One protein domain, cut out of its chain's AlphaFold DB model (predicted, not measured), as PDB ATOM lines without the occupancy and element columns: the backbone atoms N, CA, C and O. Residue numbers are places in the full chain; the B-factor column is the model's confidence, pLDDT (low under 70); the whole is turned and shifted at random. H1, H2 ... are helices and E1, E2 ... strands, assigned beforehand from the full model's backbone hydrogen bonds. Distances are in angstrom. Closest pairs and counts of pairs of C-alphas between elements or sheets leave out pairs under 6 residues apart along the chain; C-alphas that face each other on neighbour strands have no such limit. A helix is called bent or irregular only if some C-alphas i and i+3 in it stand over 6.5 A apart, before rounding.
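AT A GLANCE: This is residues 17 to 44 and 51 to 66 of the 75 residues of an uncharacterized protein of termite gut metagenome (UniProt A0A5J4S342). A small two-stranded hairpin, E1 and E2, has one helix, H1, set crosswise to it and nearer to E1 than to E2. The rest is loop: a wide turn between the strands, and stretches before E1, after E2 and before H1. The printed part has 44 residues, with E1, E2 and H1 in that order along the chain; the two-stranded sheet is antiparallel. The class is mixed, helices and strands, with under half of the residues in named elements. It is only just compact, close to loose, with a radius of gyration of the C-alphas of 10.6 A and spans of 28 by 21 by 17 A.

HOW THE PARTS SIT: E1, residues 22 to 24, and E2, residues 35 to 37, form a hairpin with 165 degrees between their directions. C-alphas 23 and 36 face each other at 4.5 A. N 24 and O 35, at 2.8 A, and N 22 and O 37, at 3.0 A, are within hydrogen-bond range. The closest C-alphas of E1 and H1, residues 54 to 65, are those of Ile 24 and Ala 60, 7.6 A apart. H1 has 7 of 8 O i to N i+4 pairs within hydrogen-bond range.

IN THESE COORDINATES: E1 begins at C-alpha 22, (134.988, 164.872, 161.349), and is 6.7 A long. E2 is 7.1 A long, from Phe 35 to Ile 37. H1 runs 17.2 A from C-alpha 54, (135.756, 154.072, 153.402), to C-alpha 65, (125.360, 158.646, 166.366), and is not bent.

THE WHOLE: The two C-alphas farthest apart, those of Tyr 17 and Gly 51, are 30.0 A apart. The link from E1 to E2, 10 residues, is short. The link from E2 to H1 runs across the cut, where residues 45 to 50 are not printed; C-alphas 44 and 51 are 19.5 A apart. The mean pLDDT of the printed part is 93.5, and no printed residue is under 70.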
ATOM      1  N   TYR A  17     120.423 169.370 161.723       85.38
ATOM      2  CA  TYR A  17     121.815 169.090 162.095       85.38
ATOM      3  C   TYR A  17     122.568 168.489 160.911       85.38
ATOM      4  O   TYR A  17     122.146 167.473 160.358       85.38
ATOM      5  N   ARG A  18     123.690 169.103 160.527       88.88
ATOM      6  CA  ARG A  18     124.508 168.650 159.397       88.88
ATOM      7  C   ARG A  18     125.971 168.518 159.786       88.88
ATOM      8  O   ARG A  18     126.480 169.274 160.610       88.88
ATOM      9  N   LEU A  19     126.640 167.552 159.168       91.75
ATOM     10  CA  LEU A  19     128.037 167.251 159.441       91.75
ATOM     11  C   LEU A  19     128.939 168.359 158.886       91.75
ATOM     12  O   LEU A  19     129.027 168.534 157.675       91.75
ATOM     13  N   GLN A  20     129.603 169.101 159.770       93.12
ATOM     14  CA  GLN A  20     130.538 170.160 159.376       93.12
ATOM     15  C   GLN A  20     131.947 169.613 159.150       93.12
ATOM     16  O   GLN A  20     132.524 169.808 158.084       93.12
ATOM     17  N   ARG A  21     132.473 168.883 160.137       95.25
ATOM     18  CA  ARG A  21     133.810 168.288 160.125       95.25
ATOM     19  C   ARG A  21     133.823 167.020 160.967       95.25
ATOM     20  O   ARG A  21     133.126 166.942 161.975       95.25
ATOM     21  N   VAL A  22     134.634 166.055 160.557       95.69
ATOM     22  CA  VAL A  22     134.988 164.872 161.349       95.69
ATOM     23  C   VAL A  22     136.493 164.702 161.304       95.69
ATOM     24  O   VAL A  22     137.107 164.896 160.256       95.69
ATOM     25  N   GLU A  23     137.064 164.334 162.445       97.38
ATOM     26  CA  GLU A  23     138.471 163.992 162.600       97.38
ATOM     27  C   GLU A  23     138.579 162.610 163.235       97.38
ATOM     28  O   GLU A  23     137.923 162.326 164.236       97.38
ATOM     29  N   ILE A  24     139.391 161.747 162.632       96.50
ATOM     30  CA  ILE A  24     139.613 160.376 163.080       96.50
ATOM     31  C   ILE A  24     141.091 160.195 163.389       96.50
ATOM     32  O   ILE A  24     141.953 160.545 162.581       96.50
ATOM     33  N   PHE A  25     141.368 159.621 164.555       97.06
ATOM     34  CA  PHE A  25     142.708 159.297 165.018       97.06
ATOM     35  C   PHE A  25     142.696 157.927 165.701       97.06
ATOM     36  O   PHE A  25     141.836 157.668 166.541       97.06
ATOM     37  N   ASN A  26     143.651 157.068 165.339       96.44
ATOM     38  CA  ASN A  26     143.839 155.720 165.888       96.44
ATOM     39  C   ASN A  26     142.585 154.823 165.807       96.44
ATOM     40  O   ASN A  26     142.200 154.184 166.787       96.44
ATOM     41  N   TRP A  27     141.953 154.756 164.630       95.00
ATOM     42  CA  TRP A  27     140.766 153.930 164.380       95.00
ATOM     43  C   TRP A  27     140.905 153.087 163.105       95.00
ATOM     44  O   TRP A  27     140.817 153.592 161.983       95.00
ATOM     45  N   GLY A  28     141.081 151.772 163.265       93.94
ATOM     46  CA  GLY A  28     141.222 150.842 162.142       93.94
ATOM     47  C   GLY A  28     142.416 151.192 161.248       93.94
ATOM     48  O   GLY A  28     143.546 151.228 161.719       93.94
ATOM     49  N   VAL A  29     142.171 151.457 159.958       93.62
ATOM     50  CA  VAL A  29     143.225 151.851 158.998       93.62
ATOM     51  C   VAL A  29     143.705 153.302 159.163       93.62
ATOM     52  O   VAL A  29     144.691 153.692 158.544       93.62
ATOM     53  N   PHE A  30     143.019 154.107 159.979       95.25
ATOM     54  CA  PHE A  30     143.373 155.496 160.271       95.25
ATOM     55  C   PHE A  30     144.235 155.556 161.542       95.25
ATOM     56  O   PHE A  30     143.730 155.832 162.629       95.25
ATOM     57  N   ASP A  31     145.527 155.251 161.416       95.44
ATOM     58  CA  ASP A  31     146.482 155.152 162.533       95.44
ATOM     59  C   ASP A  31     147.552 156.258 162.474       95.44
ATOM     60  O   ASP A  31     147.911 156.720 161.389       95.44
ATOM     61  N   LYS A  32     148.078 156.668 163.639       96.44
ATOM     62  CA  LYS A  32     149.255 157.555 163.818       96.44
ATOM     63  C   LYS A  32     149.184 158.969 163.236       96.44
ATOM     64  O   LYS A  32     150.124 159.738 163.422       96.44
ATOM     65  N   GLN A  33     148.089 159.351 162.593       96.88
ATOM     66  CA  GLN A  33     147.841 160.715 162.135       96.88
ATOM     67  C   GLN A  33     146.347 161.031 162.149       96.88
ATOM     68  O   GLN A  33     145.511 160.126 162.124       96.88
ATOM     69  N   ILE A  34     146.015 162.319 162.185       97.25
ATOM     70  CA  ILE A  34     144.628 162.780 162.113       97.25
ATOM     71  C   ILE A  34     144.181 162.766 160.652       97.25
ATOM     72  O   ILE A  34     144.807 163.390 159.795       97.25
ATOM     73  N   PHE A  35     143.072 162.087 160.381       95.88
ATOM     74  CA  PHE A  35     142.384 162.130 159.097       95.88
ATOM     75  C   PHE A  35     141.119 162.968 159.237       95.88
ATOM     76  O   PHE A  35     140.284 162.682 160.093       95.88
ATOM     77  N   SER A  36     140.966 163.989 158.394       95.75
ATOM     78  CA  SER A  36     139.844 164.926 158.465       95.75
ATOM     79  C   SER A  36     139.060 165.001 157.161       95.75
ATOM     80  O   SER A  36     139.659 165.069 156.088       95.75
ATOM     81  N   ILE A  37     137.734 165.088 157.258       94.19
ATOM     82  CA  ILE A  37     136.857 165.487 156.148       94.19
ATOM     83  C   ILE A  37     135.948 166.614 156.633       94.19
ATOM     84  O   ILE A  37     135.418 166.550 157.745       94.19
ATOM     85  N   SER A  38     135.734 167.605 155.770       96.00
ATOM     86  CA  SER A  38     134.814 168.721 155.991       96.00
ATOM     87  C   SER A  38     133.713 168.718 154.926       96.00
ATOM     88  O   SER A  38     133.908 169.291 153.860       96.00
ATOM     89  N   PRO A  39     132.566 168.053 155.165       93.38
ATOM     90  CA  PRO A  39     131.413 168.129 154.264       93.38
ATOM     91  C   PRO A  39     130.760 169.515 154.231       93.38
ATOM     92  O   PRO A  39     129.957 169.785 153.341       93.38
ATOM     93  N   GLU A  40     131.041 170.365 155.226       92.56
ATOM     94  CA  GLU A  40     130.505 171.732 155.338       92.56
ATOM     95  C   GLU A  40     128.967 171.785 155.326       92.56
ATOM     96  O   GLU A  40     128.346 172.766 154.930       92.56
ATOM     97  N   GLY A  41     128.323 170.704 155.770       90.56
ATOM     98  CA  GLY A  41     126.875 170.560 155.735       90.56
ATOM     99  C   GLY A  41     126.288 170.208 154.364       90.56
ATOM    100  O   GLY A  41     125.073 170.253 154.206       90.56
ATOM    101  N   ASN A  42     127.103 169.810 153.390       90.00
ATOM    102  CA  ASN A  42     126.654 169.436 152.051       90.00
ATOM    103  C   ASN A  42     126.699 167.921 151.817       90.00
ATOM    104  O   ASN A  42     127.386 167.163 152.511       90.00
ATOM    105  N   THR A  43     125.990 167.470 150.779       91.62
ATOM    106  CA  THR A  43     126.123 166.103 150.266       91.62
ATOM    107  C   THR A  43     127.560 165.867 149.816       91.62
ATOM    108  O   THR A  43     128.097 166.621 149.010       91.62
ATOM    109  N   SER A  44     128.174 164.802 150.324       93.12
ATOM    110  CA  SER A  44     129.570 164.463 150.049       93.12
ATOM    111  C   SER A  44     129.696 163.035 149.534       93.12
ATOM    112  O   SER A  44     128.981 162.140 149.986       93.12
ATOM    113  N   GLY A  51     139.879 148.541 150.044       93.38
ATOM    114  CA  GLY A  51     140.740 148.555 151.233       93.38
ATOM    115  C   GLY A  51     141.142 149.948 151.742       93.38
ATOM    116  O   GLY A  51     141.761 150.037 152.793       93.38
ATOM    117  N   ALA A  52     140.735 151.043 151.086       94.38
ATOM    118  CA  ALA A  52     141.114 152.407 151.488       94.38
ATOM    119  C   ALA A  52     140.427 152.941 152.771       94.38
ATOM    120  O   ALA A  52     140.567 154.116 153.087       94.38
ATOM    121  N   GLY A  53     139.641 152.129 153.488       95.38
ATOM    122  CA  GLY A  53     139.043 152.533 154.772       95.38
ATOM    123  C   GLY A  53     137.703 153.266 154.718       95.38
ATOM    124  O   GLY A  53     137.234 153.729 155.750       95.38
ATOM    125  N   LYS A  54     137.044 153.358 153.553       96.06
ATOM    126  CA  LYS A  54     135.756 154.072 153.402       96.06
ATOM    127  C   LYS A  54     134.676 153.594 154.389       96.06
ATOM    128  O   LYS A  54     134.057 154.408 155.063       96.06
ATOM    129  N   THR A  55     134.477 152.277 154.507       95.31
ATOM    130  CA  THR A  55     133.519 151.689 155.462       95.31
ATOM    131  C   THR A  55     133.939 151.958 156.905       95.31
ATOM    132  O   THR A  55     133.131 152.434 157.690       95.31
ATOM    133  N   THR A  56     135.221 151.764 157.228       95.50
ATOM    134  CA  THR A  56     135.793 152.044 158.555       95.50
ATOM    135  C   THR A  56     135.579 153.499 158.989       95.50
ATOM    136  O   THR A  56     135.302 153.762 160.156       95.50
ATOM    137  N   TYR A  57     135.657 154.445 158.047       94.94
ATOM    138  CA  TYR A  57     135.390 155.863 158.289       94.94
ATOM    139  C   TYR A  57     133.921 156.104 158.665       94.94
ATOM    140  O   TYR A  57     133.622 156.769 159.656       94.94
ATOM    141  N   LEU A  58     132.992 155.521 157.899       92.69
ATOM    142  CA  LEU A  58     131.559 155.613 158.187       92.69
ATOM    143  C   LEU A  58     131.198 154.947 159.521       92.69
ATOM    144  O   LEU A  58     130.385 155.485 160.268       92.69
ATOM    145  N   GLU A  59     131.825 153.823 159.866       91.81
ATOM    146  CA  GLU A  59     131.628 153.145 161.154       91.81
ATOM    147  C   GLU A  59     132.094 153.984 162.350       91.81
ATOM    148  O   GLU A  59     131.437 153.984 163.396       91.81
ATOM    149  N   ALA A  60     133.194 154.728 162.209       93.38
ATOM    150  CA  ALA A  60     133.647 155.660 163.240       93.38
ATOM    151  C   ALA A  60     132.586 156.740 163.505       93.38
ATOM    152  O   ALA A  60     132.221 156.981 164.654       93.38
ATOM    153  N   ILE A  61     132.011 157.319 162.444       92.38
ATOM    154  CA  ILE A  61     130.922 158.300 162.564       92.38
ATOM    155  C   ILE A  61     129.684 157.662 163.204       92.38
ATOM    156  O   ILE A  61     129.118 158.214 164.146       92.38
ATOM    157  N   LEU A  62     129.272 156.478 162.740       91.25
ATOM    158  CA  LEU A  62     128.094 155.781 163.264       91.25
ATOM    159  C   LEU A  62     128.229 155.420 164.747       91.25
ATOM    160  O   LEU A  62     127.222 155.400 165.448       91.25
ATOM    161  N   THR A  63     129.449 155.199 165.244       89.81
ATOM    162  CA  THR A  63     129.716 154.961 166.675       89.81
ATOM    163  C   THR A  63     129.260 156.115 167.564       89.81
ATOM    164  O   THR A  63     128.841 155.878 168.691       89.81
ATOM    165  N   LEU A  64     129.320 157.349 167.063       89.19
ATOM    166  CA  LEU A  64     128.918 158.541 167.811       89.19
ATOM    167  C   LEU A  64     127.409 158.805 167.733       89.19
ATOM    168  O   LEU A  64     126.849 159.454 168.611       89.19
ATOM    169  N   LEU A  65     126.760 158.335 166.667       88.56
ATOM    170  CA  LEU A  65     125.360 158.646 166.366       88.56
ATOM    171  C   LEU A  65     124.391 157.548 166.803       88.56
ATOM    172  O   LEU A  65     123.218 157.820 167.053       88.56
ATOM    173  N   VAL A  66     124.860 156.302 166.861       85.12
ATOM    174  CA  VAL A  66     124.029 155.137 167.154       85.12
ATOM    175  C   VAL A  66     124.452 154.554 168.502       85.12
ATOM    176  O   VAL A  66     125.612 154.168 168.650       85.12
TER     177      VAL A  66